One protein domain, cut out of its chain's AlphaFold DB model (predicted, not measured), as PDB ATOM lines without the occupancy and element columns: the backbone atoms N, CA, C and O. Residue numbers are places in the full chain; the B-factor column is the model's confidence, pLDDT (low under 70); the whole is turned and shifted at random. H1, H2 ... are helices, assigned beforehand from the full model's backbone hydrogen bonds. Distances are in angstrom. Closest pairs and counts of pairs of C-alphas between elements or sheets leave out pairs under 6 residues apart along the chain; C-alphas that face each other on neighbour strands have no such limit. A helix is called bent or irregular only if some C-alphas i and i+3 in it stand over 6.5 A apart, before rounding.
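What this domain is: This is residues 73 to 163 of the 230 residues of the protein "GDP-fucose transporter 1-like" of Diabrotica virgifera virgifera (western corn rootworm) (UniProt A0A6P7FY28). Three long helices, H1, H2 and H4, meet near one end of the domain and splay apart from there as a loose, open frame. H2 and H4 make a V whose far ends are bridged by short H3 and residues 129 to 135, while residues 73 to 84 of H1 stick out. The printed part has 91 residues and is all helix, with four named helices in the order H1, H2, H3, H4 and no named strand. It is loose, with a radius of gyration of the C-alphas of 16.4 A, and elongated, spanning 48 by 29 by 20 A.

How they stand to each other: Start with H1, residues 73 to 95, which touches H2, residues 99 to 120, only at the corner by their link; the closest C-alphas, of Leu 95 and Leu 102, are 7.6 A apart. Their tilt of 34 degrees, opposite ways, is only just shallow. H2 touches H4, residues 136 to 162, with residues 99 to 103 alone, closest at the C-alphas of Ser 103 and Phe 154, 6.3 A, at a steep tilt of 49 degrees, opposite ways. Residues 85 to 92 of H1 touch H4, closest at the C-alphas of Lys 89 and Lys 161, 6.6 A, at a steep tilt of 63 degrees, the same way. H3, residues 123 to 128, is close to H2 but not clearly touching, and apart from H1 and H4. Every O i to N i+4 pair is within hydrogen-bond range in H3 and H4, against 16 of 19 in H1 and 16 of 18 in H2.

Where its parts are: Find C-alpha 73 at (152.363, 58.800, 129.819), where H1 begins; it runs 31.7 A to C-alpha 95 and is irregular, only just: C-alphas 90 and 93 are 6.7 A apart. H2 covers 31.9 A, H3 8.8 A and H4 38.7 A, ending at C-alpha 162, (139.707, 81.833, 141.990).

The domain as a whole: The C-alphas farthest apart, of Pro 93 and Thr 131, are 48.3 A apart. The printed part has no cut and no long link; only residue 97 has a pLDDT under 70.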
ATOM      1  N   PHE A  73     153.744  58.377 129.565       79.00
ATOM      2  CA  PHE A  73     152.363  58.800 129.819       79.00
ATOM      3  C   PHE A  73     152.234  59.636 131.100       79.00
ATOM      4  O   PHE A  73     151.446  60.579 131.125       79.00
ATOM      5  N   GLY A  74     153.041  59.369 132.131       74.62
ATOM      6  CA  GLY A  74     153.101  60.186 133.344       74.62
ATOM      7  C   GLY A  74     153.599  61.612 133.082       74.62
ATOM      8  O   GLY A  74     152.974  62.578 133.527       74.62
ATOM      9  N   ILE A  75     154.678  61.763 132.305       84.25
ATOM     10  CA  ILE A  75     155.197  63.081 131.902       84.25
ATOM     11  C   ILE A  75     154.178  63.815 131.031       84.25
ATOM     12  O   ILE A  75     153.846  64.969 131.312       84.25
ATOM     13  N   LEU A  76     153.646  63.151 130.000       78.88
ATOM     14  CA  LEU A  76     152.644  63.738 129.111       78.88
ATOM     15  C   LEU A  76     151.379  64.144 129.873       78.88
ATOM     16  O   LEU A  76     150.832  65.215 129.612       78.88
ATOM     17  N   GLY A  77     150.946  63.347 130.852       77.50
ATOM     18  CA  GLY A  77     149.817  63.664 131.724       77.50
ATOM     19  C   GLY A  77     150.059  64.919 132.566       77.50
ATOM     20  O   GLY A  77     149.222  65.820 132.579       77.50
ATOM     21  N   SER A  78     151.229  65.033 133.203       77.31
ATOM     22  CA  SER A  78     151.598  66.217 133.997       77.31
ATOM     23  C   SER A  78     151.688  67.493 133.144       77.31
ATOM     24  O   SER A  78     151.197  68.557 133.543       77.31
ATOM     25  N   LEU A  79     152.250  67.381 131.934       78.69
ATOM     26  CA  LEU A  79     152.312  68.475 130.964       78.69
ATOM     27  C   LEU A  79     150.915  68.887 130.490       78.69
ATOM     28  O   LEU A  79     150.593  70.074 130.502       78.69
ATOM     29  N   SER A  80     150.071  67.917 130.135       80.75
ATOM     30  CA  SER A  80     148.701  68.156 129.665       80.75
ATOM     31  C   SER A  80     147.856  68.838 130.739       80.75
ATOM     32  O   SER A  80     147.187  69.829 130.453       80.75
ATOM     33  N   LEU A  81     147.950  68.382 131.992       76.19
ATOM     34  CA  LEU A  81     147.247  68.981 133.128       76.19
ATOM     35  C   LEU A  81     147.706  70.424 133.395       76.19
ATOM     36  O   LEU A  81     146.890  71.313 133.644       76.19
ATOM     37  N   SER A  82     149.013  70.678 133.299       78.69
ATOM     38  CA  SER A  82     149.577  72.020 133.481       78.69
ATOM     39  C   SER A  82     149.159  72.975 132.358       78.69
ATOM     40  O   SER A  82     148.747  74.103 132.631       78.69
ATOM     41  N   LEU A  83     149.198  72.518 131.103       78.44
ATOM     42  CA  LEU A  83     148.733  73.285 129.946       78.44
ATOM     43  C   LEU A  83     147.234  73.576 130.027       78.44
ATOM     44  O   LEU A  83     146.829  74.720 129.812       78.44
ATOM     45  N   PHE A  84     146.427  72.583 130.405       83.38
ATOM     46  CA  PHE A  84     144.993  72.745 130.623       83.38
ATOM     47  C   PHE A  84     144.710  73.847 131.653       83.38
ATOM     48  O   PHE A  84     143.956  74.774 131.369       83.38
ATOM     49  N   SER A  85     145.380  73.823 132.810       75.50
ATOM     50  CA  SER A  85     145.198  74.844 133.852       75.50
ATOM     51  C   SER A  85     145.560  76.261 133.372       75.50
ATOM     52  O   SER A  85     144.842  77.231 133.644       75.50
ATOM     53  N   ILE A  86     146.637  76.394 132.588       78.12
ATOM     54  CA  ILE A  86     147.068  77.674 132.006       78.12
ATOM     55  C   ILE A  86     146.069  78.175 130.953       78.12
ATOM     56  O   ILE A  86     145.723  79.360 130.958       78.12
ATOM     57  N   PHE A  87     145.596  77.313 130.049       81.38
ATOM     58  CA  PHE A  87     144.639  77.705 129.013       81.38
ATOM     59  C   PHE A  87     143.282  78.079 129.597       81.38
ATOM     60  O   PHE A  87     142.760  79.139 129.249       81.38
ATOM     61  N   THR A  88     142.775  77.308 130.560       78.44
ATOM     62  CA  THR A  88     141.559  77.643 131.315       78.44
ATOM     63  C   THR A  88     141.667  79.044 131.912       78.44
ATOM     64  O   THR A  88     140.757  79.857 131.756       78.44
ATOM     65  N   LYS A  89     142.821  79.403 132.495       76.50
ATOM     66  CA  LYS A  89     143.055  80.765 132.994       76.50
ATOM     67  C   LYS A  89     143.106  81.851 131.926       76.50
ATOM     68  O   LYS A  89     142.628  82.953 132.182       76.50
ATOM     69  N   LYS A  90     143.699  81.575 130.765       79.44
ATOM     70  CA  LYS A  90     143.821  82.545 129.663       79.44
ATOM     71  C   LYS A  90     142.495  82.809 128.954       79.44
ATOM     72  O   LYS A  90     142.283  83.911 128.455       79.44
ATOM     73  N   VAL A  91     141.626  81.805 128.882       80.44
ATOM     74  CA  VAL A  91     140.334  81.891 128.186       80.44
ATOM     75  C   VAL A  91     139.254  82.504 129.084       80.44
ATOM     76  O   VAL A  91     138.373  83.200 128.591       80.44
ATOM     77  N   LEU A  92     139.369  82.353 130.406       73.12
ATOM     78  CA  LEU A  92     138.417  82.889 131.380       73.12
ATOM     79  C   LEU A  92     138.096  84.402 131.256       73.12
ATOM     80  O   LEU A  92     136.911  84.736 131.274       73.12
ATOM     81  N   PRO A  93     139.066  85.330 131.092       71.38
ATOM     82  CA  PRO A  93     138.754  86.752 130.905       71.38
ATOM     83  C   PRO A  93     138.059  87.064 129.570       71.38
ATOM     84  O   PRO A  93     137.450  88.119 129.449       71.38
ATOM     85  N   LYS A  94     138.115  86.163 128.576       73.75
ATOM     86  CA  LYS A  94     137.418  86.328 127.286       73.75
ATOM     87  C   LYS A  94     135.936  85.937 127.351       73.75
ATOM     88  O   LYS A  94     135.190  86.259 126.438       73.75
ATOM     89  N   LEU A  95     135.528  85.237 128.411       71.38
ATOM     90  CA  LEU A  95     134.180  84.694 128.628       71.38
ATOM     91  C   LEU A  95     133.452  85.420 129.773       71.38
ATOM     92  O   LEU A  95     132.707  84.798 130.524       71.38
ATOM     93  N   ASN A  96     133.740  86.708 129.994       70.88
ATOM     94  CA  ASN A  96     133.196  87.504 131.109       70.88
ATOM     95  C   ASN A  96     133.439  86.902 132.513       70.88
ATOM     96  O   ASN A  96     132.802  87.292 133.489       70.88
ATOM     97  N   GLY A  97     134.370  85.949 132.649       68.56
ATOM     98  CA  GLY A  97     134.617  85.240 133.903       68.56
ATOM     99  C   GLY A  97     133.550  84.205 134.279       68.56
ATOM    100  O   GLY A  97     133.568  83.714 135.412       68.56
ATOM    101  N   GLU A  98     132.637  83.847 133.377       78.06
ATOM    102  CA  GLU A  98     131.586  82.864 133.639       78.06
ATOM    103  C   GLU A  98     132.112  81.426 133.504       78.06
ATOM    104  O   GLU A  98     132.690  81.033 132.491       78.06
ATOM    105  N   VAL A  99     131.920  80.614 134.550       77.31
ATOM    106  CA  VAL A  99     132.432  79.227 134.605       77.31
ATOM    107  C   VAL A  99     131.513  78.251 133.868       77.31
ATOM    108  O   VAL A  99     131.983  77.269 133.296       77.31
ATOM    109  N   TRP A 100     130.213  78.537 133.848       78.50
ATOM    110  CA  TRP A 100     129.188  77.722 133.197       78.50
ATOM    111  C   TRP A 100     129.444  77.470 131.702       78.50
ATOM    112  O   TRP A 100     129.533  76.300 131.321       78.50
ATOM    113  N   PRO A 101     129.633  78.501 130.852       83.38
ATOM    114  CA  PRO A 101     129.888  78.283 129.429       83.38
ATOM    115  C   PRO A 101     131.223  77.573 129.184       83.38
ATOM    116  O   PRO A 101     131.316  76.723 128.301       83.38
ATOM    117  N   LEU A 102     132.242  77.849 130.006       81.12
ATOM    118  CA  LEU A 102     133.543  77.188 129.900       81.12
ATOM    119  C   LEU A 102     133.446  75.685 130.207       81.12
ATOM    120  O   LEU A 102     133.977  74.867 129.459       81.12
ATOM    121  N   SER A 103     132.726  75.317 131.269       83.31
ATOM    122  CA  SER A 103     132.502  73.916 131.633       83.31
ATOM    123  C   SER A 103     131.645  73.184 130.599       83.31
ATOM    124  O   SER A 103     131.925  72.026 130.296       83.31
ATOM    125  N   TYR A 104     130.621  73.841 130.044       86.56
ATOM    126  CA  TYR A 104     129.767  73.262 129.008       86.56
ATOM    127  C   TYR A 104     130.572  72.920 127.751       86.56
ATOM    128  O   TYR A 104     130.577  71.774 127.305       86.56
ATOM    129  N   VAL A 105     131.324  73.893 127.232       87.25
ATOM    130  CA  VAL A 105     132.156  73.718 126.036       87.25
ATOM    131  C   VAL A 105     133.236  72.655 126.261       87.25
ATOM    132  O   VAL A 105     133.449  71.807 125.397       87.25
ATOM    133  N   ASN A 106     133.869  72.633 127.439       86.06
ATOM    134  CA  ASN A 106     134.856  71.610 127.785       86.06
ATOM    135  C   ASN A 106     134.261  70.191 127.789       86.06
ATOM    136  O   ASN A 106     134.873  69.273 127.250       86.06
ATOM    137  N   ASN A 107     133.061  70.010 128.344       87.88
ATOM    138  CA  ASN A 107     132.391  68.708 128.362       87.88
ATOM    139  C   ASN A 107     131.938  68.263 126.965       87.88
ATOM    140  O   ASN A 107     132.038  67.083 126.643       87.88
ATOM    141  N   VAL A 108     131.493  69.188 126.107       89.69
ATOM    142  CA  VAL A 108     131.173  68.879 124.701       89.69
ATOM    143  C   VAL A 108     132.422  68.408 123.955       89.69
ATOM    144  O   VAL A 108     132.388  67.367 123.300       89.69
ATOM    145  N   TYR A 109     133.545  69.121 124.098       88.00
ATOM    146  CA  TYR A 109     134.812  68.696 123.503       88.00
ATOM    147  C   TYR A 109     135.290  67.348 124.054       88.00
ATOM    148  O   TYR A 109     135.741  66.511 123.275       88.00
ATOM    149  N   ALA A 110     135.154  67.108 125.362       86.56
ATOM    150  CA  ALA A 110     135.509  65.834 125.978       86.56
ATOM    151  C   ALA A 110     134.678  64.673 125.410       86.56
ATOM    152  O   ALA A 110     135.249  63.656 125.030       86.56
ATOM    153  N   SER A 111     133.360  64.838 125.267       88.12
ATOM    154  CA  SER A 111     132.486  63.820 124.672       88.12
ATOM    155  C   SER A 111     132.874  63.499 123.229       88.12
ATOM    156  O   SER A 111     132.951  62.331 122.862       88.12
ATOM    157  N   ILE A 112     133.179  64.517 122.418       90.75
ATOM    158  CA  ILE A 112     133.610  64.320 121.025       90.75
ATOM    159  C   ILE A 112     134.970  63.611 120.962       90.75
ATOM    160  O   ILE A 112     135.159  62.743 120.114       90.75
ATOM    161  N   LEU A 113     135.907  63.953 121.853       87.31
ATOM    162  CA  LEU A 113     137.259  63.385 121.875       87.31
ATOM    163  C   LEU A 113     137.289  61.956 122.438       87.31
ATOM    164  O   LEU A 113     138.089  61.140 121.984       87.31
ATOM    165  N   LEU A 114     136.405  61.622 123.381       86.44
ATOM    166  CA  LEU A 114     136.323  60.285 123.977       86.44
ATOM    167  C   LEU A 114     135.806  59.221 122.999       86.44
ATOM    168  O   LEU A 114     136.268  58.084 123.051       86.44
ATOM    169  N   LEU A 115     134.908  59.574 122.072       87.81
ATOM    170  CA  LEU A 115     134.356  58.633 121.086       87.81
ATOM    171  C   LEU A 115     135.418  57.935 120.209       87.81
ATOM    172  O   LEU A 115     135.423  56.703 120.167       87.81
ATOM    173  N   PRO A 116     136.339  58.641 119.521       86.38
ATOM    174  CA  PRO A 116     137.369  57.985 118.718       86.38
ATOM    175  C   PRO A 116     138.354  57.180 119.573       86.38
ATOM    176  O   PRO A 116     138.786  56.110 119.150       86.38
ATOM    177  N   VAL A 117     138.673  57.639 120.788       86.50
ATOM    178  CA  VAL A 117     139.550  56.903 121.716       86.50
ATOM    179  C   VAL A 117     138.920  55.563 122.113       86.50
ATOM    180  O   VAL A 117     139.598  54.537 122.096       86.50
ATOM    181  N   MET A 118     137.612  55.546 122.377       86.00
ATOM    182  CA  MET A 118     136.866  54.329 122.709       86.00
ATOM    183  C   MET A 118     136.873  53.302 121.564       86.00
ATOM    184  O   MET A 118     136.979  52.096 121.803       86.00
ATOM    185  N   ILE A 119     136.801  53.771 120.312       87.25
ATOM    186  CA  ILE A 119     136.884  52.912 119.120       87.25
ATOM    187  C   ILE A 119     138.282  52.294 118.998       87.25
ATOM    188  O   ILE A 119     138.397  51.089 118.774       87.25
ATOM    189  N   LEU A 120     139.341  53.093 119.176       86.81
ATOM    190  CA  LEU A 120     140.730  52.632 119.072       86.81
ATOM    191  C   LEU A 120     141.086  51.577 120.129       86.81
ATOM    192  O   LEU A 120     141.814  50.636 119.825       86.81
ATOM    193  N   ASN A 121     140.532  51.693 121.339       84.44
ATOM    194  CA  ASN A 121     140.747  50.736 122.430       84.44
ATOM    195  C   ASN A 121     139.865  49.479 122.339       84.44
ATOM    196  O   ASN A 121     139.979  48.589 123.178       84.44
ATOM    197  N   ASN A 122     138.993  49.382 121.327       85.00
ATOM    198  CA  ASN A 122     138.095  48.246 121.104       85.00
ATOM    199  C   ASN A 122     137.096  47.991 122.264       85.00
ATOM    200  O   ASN A 122     136.510  46.910 122.356       85.00
ATOM    201  N   GLU A 123     136.845  49.000 123.105       83.62
ATOM    202  CA  GLU A 123     135.962  48.926 124.283       83.62
ATOM    203  C   GLU A 123     134.490  48.721 123.904       83.62
ATOM    204  O   GLU A 123     133.720  48.140 124.662       83.62
ATOM    205  N   ILE A 124     134.095  49.139 122.697       81.81
ATOM    206  CA  ILE A 124     132.724  48.980 122.189       81.81
ATOM    207  C   ILE A 124     132.362  47.496 122.023       81.81
ATOM    208  O   ILE A 124     131.233  47.097 122.306       81.81
ATOM    209  N   LYS A 125     133.318  46.661 121.593       80.94
ATOM    210  CA  LYS A 125     133.088  45.216 121.429       80.94
ATOM    211  C   LYS A 125     132.961  44.517 122.779       80.94
ATOM    212  O   LYS A 125     132.122  43.635 122.933       80.94
ATOM    213  N   GLU A 126     133.755  44.948 123.753       81.38
ATOM    214  CA  GLU A 126     133.688  44.443 125.125       81.38
ATOM    215  C   GLU A 126     132.360  44.824 125.796       81.38
ATOM    216  O   GLU A 126     131.718  43.991 126.431       81.38
ATOM    217  N   LEU A 127     131.890  46.058 125.578       79.25
ATOM    218  CA  LEU A 127     130.618  46.542 126.112       79.25
ATOM    219  C   LEU A 127     129.415  45.764 125.551       79.25
ATOM    220  O   LEU A 127     128.468  45.498 126.286       79.25
ATOM    221  N   TYR A 128     129.457  45.372 124.272       79.19
ATOM    222  CA  TYR A 128     128.392  44.583 123.642       79.19
ATOM    223  C   TYR A 128     128.338  43.139 124.162       79.19
ATOM    224  O   TYR A 128     127.259  42.576 124.326       79.19
ATOM    225  N   ASN A 129     129.497  42.551 124.468       82.56
ATOM    226  CA  ASN A 129     129.590  41.202 125.030       82.56
ATOM    227  C   ASN A 129     129.299  41.156 126.542       82.56
ATOM    228  O   ASN A 129     129.255  40.076 127.135       82.56
ATOM    229  N   TYR A 130     129.089  42.310 127.181       81.44
ATOM    230  CA  TYR A 130     128.845  42.392 128.611       81.44
ATOM    231  C   TYR A 130     127.404  41.994 128.964       81.44
ATOM    232  O   TYR A 130     126.438  42.722 128.733       81.44
ATOM    233  N   THR A 131     127.260  40.838 129.610       77.94
ATOM    234  CA  THR A 131     125.970  40.210 129.949       77.94
ATOM    235  C   THR A 131     125.076  41.035 130.881       77.94
ATOM    236  O   THR A 131     123.860  40.864 130.865       77.94
ATOM    237  N   ASN A 132     125.642  41.960 131.663       77.62
ATOM    238  CA  ASN A 132     124.909  42.796 132.621       77.62
ATOM    239  C   ASN A 132     124.688  44.242 132.143       77.62
ATOM    240  O   ASN A 132     124.394  45.115 132.962       77.62
ATOM    241  N   PHE A 133     124.809  44.516 130.841       78.19
ATOM    242  CA  PHE A 133     124.625  45.862 130.282       78.19
ATOM    243  C   PHE A 133     123.241  46.467 130.591       78.19
ATOM    244  O   PHE A 133     123.115  47.668 130.805       78.19
ATOM    245  N   GLY A 134     122.199  45.634 130.684       78.00
ATOM    246  CA  GLY A 134     120.837  46.065 131.030       78.00
ATOM    247  C   GLY A 134     120.557  46.211 132.531       78.00
ATOM    248  O   GLY A 134     119.436  46.544 132.905       78.00
ATOM    249  N   SER A 135     121.527  45.937 133.410       88.69
ATOM    250  CA  SER A 135     121.286  45.959 134.856       88.69
ATOM    251  C   SER A 135     121.122  47.393 135.378       88.69
ATOM    252  O   SER A 135     121.992  48.234 135.129       88.69
ATOM    253  N   PRO A 136     120.084  47.693 136.183       87.31
ATOM    254  CA  PRO A 136     119.909  49.021 136.774       87.31
ATOM    255  C   PRO A 136     121.062  49.398 137.715       87.31
ATOM    256  O   PRO A 136     121.368  50.575 137.873       87.31
ATOM    257  N   TYR A 137     121.744  48.408 138.302       88.38
ATOM    258  CA  TYR A 137     122.929  48.629 139.132       88.38
ATOM    259  C   TYR A 137     124.140  49.102 138.318       88.38
ATOM    260  O   TYR A 137     124.915  49.940 138.771       88.38
ATOM    261  N   PHE A 138     124.303  48.590 137.096       87.19
ATOM    262  CA  PHE A 138     125.359  49.054 136.201       87.19
ATOM    263  C   PHE A 138     125.134  50.527 135.838       87.19
ATOM    264  O   PHE A 138     126.021  51.359 136.028       87.19
ATOM    265  N   TRP A 139     123.916  50.868 135.416       89.88
ATOM    266  CA  TRP A 139     123.561  52.241 135.063       89.88
ATOM    267  C   TRP A 139     123.596  53.200 136.251       89.88
ATOM    268  O   TRP A 139     124.013  54.341 136.075       89.88
ATOM    269  N   SER A 140     123.237  52.763 137.462       91.31
ATOM    270  CA  SER A 140     123.323  53.625 138.645       91.31
ATOM    271  C   SER A 140     124.768  54.018 138.964       91.31
ATOM    272  O   SER A 140     125.018  55.186 139.253       91.31
ATOM    273  N   ILE A 141     125.729  53.098 138.832       90.44
ATOM    274  CA  ILE A 141     127.158  53.400 139.007       90.44
ATOM    275  C   ILE A 141     127.675  54.296 137.880       90.44
ATOM    276  O   ILE A 141     128.432  55.225 138.153       90.44
ATOM    277  N   VAL A 142     127.264  54.057 136.630       89.88
ATOM    278  CA  VAL A 142     127.663  54.892 135.482       89.88
ATOM    279  C   VAL A 142     127.142  56.322 135.636       89.88
ATOM    280  O   VAL A 142     127.904  57.273 135.476       89.88
ATOM    281  N   VAL A 143     125.870  56.491 136.009       93.69
ATOM    282  CA  VAL A 143     125.259  57.808 136.241       93.69
ATOM    283  C   VAL A 143     125.880  58.492 137.456       93.69
ATOM    284  O   VAL A 143     126.233  59.667 137.369       93.69
ATOM    285  N   ALA A 144     126.074  57.775 138.567       93.62
ATOM    286  CA  ALA A 144     126.723  58.327 139.754       93.62
ATOM    287  C   ALA A 144     128.172  58.751 139.462       93.62
ATOM    288  O   ALA A 144     128.574  59.851 139.829       93.62
ATOM    289  N   GLY A 145     128.936  57.926 138.744       90.31
ATOM    290  CA  GLY A 145     130.296  58.244 138.314       90.31
ATOM    291  C   GLY A 145     130.347  59.443 137.365       90.31
ATOM    292  O   GLY A 145     131.195  60.316 137.532       90.31
ATOM    293  N   GLY A 146     129.406  59.533 136.419       87.94
ATOM    294  CA  GLY A 146     129.264  60.680 135.521       87.94
ATOM    295  C   GLY A 146     128.932  61.974 136.265       87.94
ATOM    296  O   GLY A 146     129.550  63.006 136.003       87.94
ATOM    297  N   LEU A 147     128.023  61.914 137.244       91.62
ATOM    298  CA  LEU A 147     127.686  63.051 138.097       91.62
ATOM    299  C   LEU A 147     128.895  63.499 138.924       91.62
ATOM    300  O   LEU A 147     129.253  64.673 138.886       91.62
ATOM    301  N   CYS A 148     129.575  62.572 139.605       89.44
ATOM    302  CA  CYS A 148     130.795  62.878 140.352       89.44
ATOM    303  C   CYS A 148     131.884  63.474 139.448       89.44
ATOM    304  O   CYS A 148     132.502  64.473 139.814       89.44
ATOM    305  N   GLY A 149     132.094  62.917 138.251       84.69
ATOM    306  CA  GLY A 149     133.065  63.423 137.280       84.69
ATOM    307  C   GLY A 149     132.743  64.841 136.804       84.69
ATOM    308  O   GLY A 149     133.625  65.701 136.783       84.69
ATOM    309  N   PHE A 150     131.472  65.115 136.500       86.75
ATOM    310  CA  PHE A 150     131.002  66.457 136.159       86.75
ATOM    311  C   PHE A 150     131.248  67.446 137.304       86.75
ATOM    312  O   PHE A 150     131.804  68.524 137.087       86.75
ATOM    313  N   THR A 151     130.893  67.065 138.532       87.06
ATOM    314  CA  THR A 151     131.077  67.892 139.727       87.06
ATOM    315  C   THR A 151     132.554  68.205 139.975       87.06
ATOM    316  O   THR A 151     132.904  69.369 140.180       87.06
ATOM    317  N   ILE A 152     133.443  67.211 139.880       84.25
ATOM    318  CA  ILE A 152     134.895  67.402 140.017       84.25
ATOM    319  C   ILE A 152     135.423  68.351 138.932       84.25
ATOM    320  O   ILE A 152     136.186  69.269 139.244       84.25
ATOM    321  N   GLY A 153     134.997  68.189 137.674       84.12
ATOM    322  CA  GLY A 153     135.393  69.073 136.570       84.12
ATOM    323  C   GLY A 153     134.932  70.523 136.765       84.12
ATOM    324  O   GLY A 153     135.699  71.468 136.537       84.12
ATOM    325  N   PHE A 154     133.708  70.711 137.264       85.25
ATOM    326  CA  PHE A 154     133.157  72.028 137.577       85.25
ATOM    327  C   PHE A 154     133.928  72.718 138.712       85.25
ATOM    328  O   PHE A 154     134.395  73.851 138.549       85.25
ATOM    329  N   PHE A 155     134.138  72.027 139.839       84.06
ATOM    330  CA  PHE A 155     134.899  72.571 140.968       84.06
ATOM    331  C   PHE A 155     136.356  72.845 140.613       84.06
ATOM    332  O   PHE A 155     136.883  73.880 141.010       84.06
ATOM    333  N   THR A 156     136.985  71.987 139.811       82.94
ATOM    334  CA  THR A 156     138.346  72.205 139.299       82.94
ATOM    335  C   THR A 156     138.427  73.512 138.509       82.94
ATOM    336  O   THR A 156     139.306  74.342 138.746       82.94
ATOM    337  N   THR A 157     137.462  73.762 137.625       81.38
ATOM    338  CA  THR A 157     137.409  75.005 136.842       81.38
ATOM    339  C   THR A 157     137.170  76.228 137.735       81.38
ATOM    340  O   THR A 157     137.814  77.263 137.548       81.38
ATOM    341  N   MET A 158     136.306  76.119 138.752       81.94
ATOM    342  CA  MET A 158     136.120  77.177 139.755       81.94
ATOM    343  C   MET A 158     137.382  77.435 140.582       81.94
ATOM    344  O   MET A 158     137.746  78.592 140.797       81.94
ATOM    345  N   GLN A 159     138.075  76.383 141.014       78.88
ATOM    346  CA  GLN A 159     139.326  76.491 141.751       78.88
ATOM    347  C   GLN A 159     140.361  77.221 140.900       78.88
ATOM    348  O   GLN A 159     140.887  78.242 141.333       78.88
ATOM    349  N   ILE A 160     140.551  76.799 139.646       78.50
ATOM    350  CA  ILE A 160     141.417  77.494 138.689       78.50
ATOM    351  C   ILE A 160     140.968  78.949 138.521       78.50
ATOM    352  O   ILE A 160     141.824  79.824 138.494       78.50
ATOM    353  N   LYS A 161     139.666  79.264 138.456       78.69
ATOM    354  CA  LYS A 161     139.156  80.648 138.371       78.69
ATOM    355  C   LYS A 161     139.538  81.511 139.576       78.69
ATOM    356  O   LYS A 161     139.960  82.644 139.359       78.69
ATOM    357  N   TYR A 162     139.420  81.021 140.803       74.25
ATOM    358  CA  TYR A 162     139.707  81.833 141.990       74.25
ATOM    359  C   TYR A 162     141.181  81.807 142.413       74.25
ATOM    360  O   TYR A 162     141.634  82.713 143.107       74.25
ATOM    361  N   THR A 163     141.962  80.828 141.955       75.69
ATOM    362  CA  THR A 163     143.400  80.729 142.244       75.69
ATOM    363  C   THR A 163     144.252  81.075 141.022       75.69
ATOM    364  O   THR A 163     143.768  81.638 140.045       75.69
TER     365      THR A 163